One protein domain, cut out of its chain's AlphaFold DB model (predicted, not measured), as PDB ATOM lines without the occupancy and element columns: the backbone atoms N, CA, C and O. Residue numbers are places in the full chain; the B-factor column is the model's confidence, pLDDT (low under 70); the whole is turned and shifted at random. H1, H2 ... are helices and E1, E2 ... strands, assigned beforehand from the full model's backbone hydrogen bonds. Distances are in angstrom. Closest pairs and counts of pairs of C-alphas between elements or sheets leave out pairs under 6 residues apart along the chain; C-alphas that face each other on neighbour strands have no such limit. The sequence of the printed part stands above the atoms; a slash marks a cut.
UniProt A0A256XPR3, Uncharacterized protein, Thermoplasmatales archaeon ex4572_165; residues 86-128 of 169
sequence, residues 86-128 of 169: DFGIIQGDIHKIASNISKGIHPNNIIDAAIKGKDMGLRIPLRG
ATOM      1  N   ASP A  86       7.292  50.018  34.643       84.12
ATOM      2  CA  ASP A  86       6.049  50.719  34.324       84.12
ATOM      3  C   ASP A  86       5.480  51.399  35.569       84.12
ATOM      4  O   ASP A  86       5.365  50.802  36.637       84.12
ATOM      5  N   PHE A  87       5.096  52.660  35.409       84.38
ATOM      6  CA  PHE A  87       4.433  53.458  36.426       84.38
ATOM      7  C   PHE A  87       3.075  53.923  35.912       84.38
ATOM      8  O   PHE A  87       2.926  54.311  34.750       84.38
ATOM      9  N   GLY A  88       2.084  53.947  36.796       86.38
ATOM     10  CA  GLY A  88       0.803  54.562  36.501       86.38
ATOM     11  C   GLY A  88       0.048  54.955  37.758       86.38
ATOM     12  O   GLY A  88       0.151  54.301  38.792       86.38
ATOM     13  N   ILE A  89      -0.732  56.028  37.654       89.44
ATOM     14  CA  ILE A  89      -1.676  56.421  38.702       89.44
ATOM     15  C   ILE A  89      -2.990  55.717  38.406       89.44
ATOM     16  O   ILE A  89      -3.557  55.916  37.334       89.44
ATOM     17  N   ILE A  90      -3.473  54.907  39.343       91.56
ATOM     18  CA  ILE A  90      -4.749  54.204  39.222       91.56
ATOM     19  C   ILE A  90      -5.827  55.029  39.926       91.56
ATOM     20  O   ILE A  90      -5.702  55.357  41.102       91.56
ATOM     21  N   GLN A  91      -6.895  55.355  39.205       91.94
ATOM     22  CA  GLN A  91      -8.094  55.983  39.751       91.94
ATOM     23  C   GLN A  91      -9.242  54.982  39.693       91.94
ATOM     24  O   GLN A  91      -9.572  54.478  38.618       91.94
ATOM     25  N   GLY A  92      -9.828  54.682  40.850       92.81
ATOM     26  CA  GLY A  92     -10.938  53.743  40.982       92.81
ATOM     27  C   GLY A  92     -12.206  54.429  41.474       92.81
ATOM     28  O   GLY A  92     -12.163  55.208  42.421       92.81
ATOM     29  N   ASP A  93     -13.331  54.096  40.853       94.12
ATOM     30  CA  ASP A  93     -14.677  54.383  41.339       94.12
ATOM     31  C   ASP A  93     -15.293  53.070  41.837       94.12
ATOM     32  O   ASP A  93     -15.718  52.214  41.055       94.12
ATOM     33  N   ILE A  94     -15.326  52.912  43.161       93.06
ATOM     34  CA  ILE A  94     -15.772  51.682  43.829       93.06
ATOM     35  C   ILE A  94     -17.232  51.360  43.476       93.06
ATOM     36  O   ILE A  94     -17.565  50.192  43.279       93.06
ATOM     37  N   HIS A  95     -18.094  52.370  43.329       93.81
ATOM     38  CA  HIS A  95     -19.503  52.158  42.993       93.81
ATOM     39  C   HIS A  95     -19.662  51.617  41.575       93.81
ATOM     40  O   HIS A  95     -20.420  50.671  41.340       93.81
ATOM     41  N   LYS A  96     -18.906  52.173  40.626       90.88
ATOM     42  CA  LYS A  96     -18.917  51.722  39.234       90.88
ATOM     43  C   LYS A  96     -18.299  50.331  39.077       90.88
ATOM     44  O   LYS A  96     -18.844  49.511  38.339       90.88
ATOM     45  N   ILE A  97     -17.224  50.033  39.813       92.69
ATOM     46  CA  ILE A  97     -16.623  48.688  39.866       92.69
ATOM     47  C   ILE A  97     -17.644  47.677  40.405       92.69
ATOM     48  O   ILE A  97     -17.910  46.671  39.748       92.69
ATOM     49  N   ALA A  98     -18.267  47.957  41.552       92.88
ATOM     50  CA  ALA A  98     -19.251  47.067  42.167       92.88
ATOM     51  C   ALA A  98     -20.477  46.846  41.265       92.88
ATOM     52  O   ALA A  98     -20.935  45.713  41.118       92.88
ATOM     53  N   SER A  99     -20.966  47.899  40.598       93.88
ATOM     54  CA  SER A  99     -22.066  47.788  39.634       93.88
ATOM     55  C   SER A  99     -21.708  46.936  38.414       93.88
ATOM     56  O   SER A  99     -22.582  46.275  37.860       93.88
ATOM     57  N   ASN A 100     -20.457  46.961  37.961       92.19
ATOM     58  CA  ASN A 100     -20.015  46.146  36.833       92.19
ATOM     59  C   ASN A 100     -19.829  44.680  37.238       92.19
ATOM     60  O   ASN A 100     -20.227  43.789  36.487       92.19
ATOM     61  N   ILE A 101     -19.321  44.428  38.444       92.94
ATOM     62  CA  ILE A 101     -19.210  43.072  38.992       92.94
ATOM     63  C   ILE A 101     -20.599  42.452  39.188       92.94
ATOM     64  O   ILE A 101     -20.817  41.313  38.782       92.94
ATOM     65  N   SER A 102     -21.570  43.200  39.725       92.94
ATOM     66  CA  SER A 102     -22.943  42.697  39.896       92.94
ATOM     67  C   SER A 102     -23.660  42.421  38.569       92.94
ATOM     68  O   SER A 102     -24.545  41.572  38.517       92.94
ATOM     69  N   LYS A 103     -23.238  43.069  37.475       93.38
ATOM     70  CA  LYS A 103     -23.678  42.777  36.099       93.38
ATOM     71  C   LYS A 103     -22.985  41.553  35.476       93.38
ATOM     72  O   LYS A 103     -23.204  41.274  34.301       93.38
ATOM     73  N   GLY A 104     -22.147  40.838  36.229       92.31
ATOM     74  CA  GLY A 104     -21.440  39.637  35.774       92.31
ATOM     75  C   GLY A 104     -20.109  39.907  35.068       92.31
ATOM     76  O   GLY A 104     -19.532  38.989  34.484       92.31
ATOM     77  N   ILE A 105     -19.591  41.141  35.101       92.19
ATOM     78  CA  ILE A 105     -18.274  41.451  34.530       92.19
ATOM     79  C   ILE A 105     -17.191  40.970  35.497       92.19
ATOM     80  O   ILE A 105     -17.077  41.457  36.621       92.19
ATOM     81  N   HIS A 106     -16.360  40.033  35.041       94.56
ATOM     82  CA  HIS A 106     -15.245  39.520  35.832       94.56
ATOM     83  C   HIS A 106     -14.210  40.628  36.139       94.56
ATOM     84  O   HIS A 106     -13.866  41.388  35.228       94.56
ATOM     85  N   PRO A 107     -13.639  40.702  37.360       91.56
ATOM     86  CA  PRO A 107     -12.668  41.736  37.744       91.56
ATOM     87  C   PRO A 107     -11.479  41.893  36.783       91.56
ATOM     88  O   PRO A 107     -11.097  43.014  36.457       91.56
ATOM     89  N   ASN A 108     -10.946  40.789  36.250       93.75
ATOM     90  CA  ASN A 108      -9.857  40.833  35.259       93.75
ATOM     91  C   ASN A 108     -10.226  41.647  34.009       93.75
ATOM     92  O   ASN A 108      -9.401  42.402  33.508       93.75
ATOM     93  N   ASN A 109     -11.482  41.581  33.557       92.81
ATOM     94  CA  ASN A 109     -11.933  42.340  32.390       92.81
ATOM     95  C   ASN A 109     -11.971  43.850  32.674       92.81
ATOM     96  O   ASN A 109     -11.764  44.649  31.763       92.81
ATOM     97  N   ILE A 110     -12.213  44.246  33.929       91.06
ATOM     98  CA  ILE A 110     -12.184  45.648  34.370       91.06
ATOM     99  C   ILE A 110     -10.739  46.168  34.361       91.06
ATOM    100  O   ILE A 110     -10.487  47.279  33.893       91.06
ATOM    101  N   ILE A 111      -9.784  45.349  34.812       91.06
ATOM    102  CA  ILE A 111      -8.350  45.670  34.788       91.06
ATOM    103  C   ILE A 111      -7.846  45.765  33.340       91.06
ATOM    104  O   ILE A 111      -7.228  46.763  32.969       91.06
ATOM    105  N   ASP A 112      -8.180  44.794  32.490       93.38
ATOM    106  CA  ASP A 112      -7.815  44.800  31.069       93.38
ATOM    107  C   ASP A 112      -8.412  45.998  30.327       93.38
ATOM    108  O   ASP A 112      -7.754  46.612  29.482       93.38
ATOM    109  N   ALA A 113      -9.660  46.359  30.641       91.25
ATOM    110  CA  ALA A 113     -10.295  47.558  30.112       91.25
ATOM    111  C   ALA A 113      -9.523  48.817  30.527       91.25
ATOM    112  O   ALA A 113      -9.214  49.640  29.662       91.25
ATOM    113  N   ALA A 114      -9.127  48.922  31.798       90.19
ATOM    114  CA  ALA A 114      -8.326  50.034  32.300       90.19
ATOM    115  C   ALA A 114      -6.958  50.120  31.603       90.19
ATOM    116  O   ALA A 114      -6.551  51.211  31.200       90.19
ATOM    117  N   ILE A 115      -6.279  48.986  31.374       89.00
ATOM    118  CA  ILE A 115      -5.018  48.906  30.613       89.00
ATOM    119  C   ILE A 115      -5.228  49.339  29.154       89.00
ATOM    120  O   ILE A 115      -4.405  50.073  28.606       89.00
ATOM    121  N   LYS A 116      -6.366  49.003  28.541       90.75
ATOM    122  CA  LYS A 116      -6.739  49.434  27.179       90.75
ATOM    123  C   LYS A 116      -7.285  50.870  27.104       90.75
ATOM    124  O   LYS A 116      -7.650  51.317  26.020       90.75
ATOM    125  N   GLY A 117      -7.348  51.596  28.225       86.69
ATOM    126  CA  GLY A 117      -7.802  52.991  28.284       86.69
ATOM    127  C   GLY A 117      -9.324  53.171  28.356       86.69
ATOM    128  O   GLY A 117      -9.810  54.292  28.221       86.69
ATOM    129  N   LYS A 118     -10.086  52.094  28.576       90.00
ATOM    130  CA  LYS A 118     -11.540  52.130  28.780       90.00
ATOM    131  C   LYS A 118     -11.873  52.225  30.267       90.00
ATOM    132  O   LYS A 118     -11.323  51.494  31.082       90.00
ATOM    133  N   ASP A 119     -12.825  53.087  30.604       90.25
ATOM    134  CA  ASP A 119     -13.277  53.276  31.981       90.25
ATOM    135  C   ASP A 119     -14.441  52.337  32.339       90.25
ATOM    136  O   ASP A 119     -15.607  52.614  32.040       90.25
ATOM    137  N   MET A 120     -14.120  51.246  33.036       88.62
ATOM    138  CA  MET A 120     -15.094  50.332  33.651       88.62
ATOM    139  C   MET A 120     -15.169  50.487  35.180       88.62
ATOM    140  O   MET A 120     -15.504  49.542  35.890       88.62
ATOM    141  N   GLY A 121     -14.867  51.680  35.696       88.62
ATOM    142  CA  GLY A 121     -14.714  51.941  37.129       88.62
ATOM    143  C   GLY A 121     -13.259  51.926  37.589       88.62
ATOM    144  O   GLY A 121     -12.976  52.320  38.711       88.62
ATOM    145  N   LEU A 122     -12.326  51.543  36.716       93.75
ATOM    146  CA  LEU A 122     -10.892  51.669  36.934       93.75
ATOM    147  C   LEU A 122     -10.272  52.406  35.743       93.75
ATOM    148  O   LEU A 122     -10.552  52.080  34.589       93.75
ATOM    149  N   ARG A 123      -9.434  53.407  36.017       91.50
ATOM    150  CA  ARG A 123      -8.748  54.229  35.012       91.50
ATOM    151  C   ARG A 123      -7.277  54.378  35.365       91.50
ATOM    152  O   ARG A 123      -6.919  54.436  36.535       91.50
ATOM    153  N   ILE A 124      -6.440  54.509  34.340       90.75
ATOM    154  CA  ILE A 124      -5.009  54.800  34.489       90.75
ATOM    155  C   ILE A 124      -4.694  56.065  33.673       90.75
ATOM    156  O   ILE A 124      -4.209  55.942  32.547       90.75
ATOM    157  N   PRO A 125      -5.067  57.267  34.163       86.44
ATOM    158  CA  PRO A 125      -4.945  58.520  33.408       86.44
ATOM    159  C   PRO A 125      -3.502  58.940  33.129       86.44
ATOM    160  O   PRO A 125      -3.247  59.585  32.118       86.44
ATOM    161  N   LEU A 126      -2.569  58.579  34.010       86.00
ATOM    162  CA  LEU A 126      -1.151  58.863  33.842       86.00
ATOM    163  C   LEU A 126      -0.390  57.546  33.762       86.00
ATOM    164  O   LEU A 126      -0.568  56.684  34.624       86.00
ATOM    165  N   ARG A 127       0.455  57.412  32.740       85.38
ATOM    166  CA  ARG A 127       1.379  56.293  32.561       85.38
ATOM    167  C   ARG A 127       2.754  56.823  32.221       85.38
ATOM    168  O   ARG A 127       2.873  57.819  31.512       85.38
ATOM    169  N   GLY A 128       3.776  56.138  32.698       82.94
ATOM    170  CA  GLY A 128       5.155  56.484  32.419       82.94
ATOM    171  C   GLY A 128       6.096  55.343  32.750       82.94
ATOM    172  O   GLY A 128       5.680  54.247  33.119       82.94
TER     173      GLY A 128
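AT A GLANCE: This is residues 86 to 128 of the 169 residues of an uncharacterized protein of Thermoplasmatales archaeon ex4572_165 (UniProt A0A256XPR3). Two antiparallel strands, the first and last elements of the printed part, lie side by side as a narrow two-stranded ribbon, and the stretch between them loops out past one end of it and comes back. H1 lies beyond that end of the ribbon, and H2 folds back to pack on E2 with its residues 110 to 115. The printed part has 43 residues with two named helices and two named strands, in the order E1, H1, H2, E2, and its class is mixed, helices and strands. It is compact, with a radius of gyration of the C-alphas of 10.2 A, and its C-alphas span 32 by 16 by 12 A.

IN THESE COORDINATES: Find C-alpha 86 at (6.049, 50.719, 34.324), where strand E1 begins; it takes residues 86 to 92 and is 18.5 A long from first to last C-alpha. After Asp 93 comes helix H1, residues 94 to 102, which runs 12.1 A from C-alpha 94 at (-15.772, 51.682, 43.829). Four residues on, look for helix H2, residues 107 to 115, 12.7 A long. Strand E2, residues 122 to 128, then runs 17.4 A to C-alpha 128 at (5.155, 56.484, 32.419).

HOW THE PARTS SIT: Begin at the sheet, where E1 and E2 are antiparallel neighbours with 154 degrees between their directions. Look at N 87 and O 128, 2.8 A apart, and at N 123 and O 91, also 2.8 A apart; both pairs are within hydrogen-bond range. C-alphas 88 and 127 face each other at 4.3 A. H2 comes nearest to E2 at the C-alphas of Ala 114 and Arg 123, the closest of the two elements, 5.0 A apart. H2 and E1 are apart. H1 and H2 are close but not clearly touching, their closest C-alphas being those of Ile 101 and Pro 107, at 6.8 A. They run opposite ways at a steep tilt of 52 degrees. The closest C-alphas of H1 and E2 are those of Ile 97 and Leu 122, 7.1 A apart. In H1 and H2 every O i to N i+4 pair is within hydrogen-bond range.

THE WHOLE: The outline is only just a rod, and the two C-alphas farthest apart, those of Ser 102 and Gly 128, stand 32.2 A from each other. The first and last printed C-alphas, of Asp 86 and Gly 128, are 6.1 A apart. The printed part has no cut. The links from E1 to H1 and from H1 to H2 are tight, the one from H2 to E2 is short, and none is long. The mean pLDDT of the printed part is 90.7, and no printed residue is under 70.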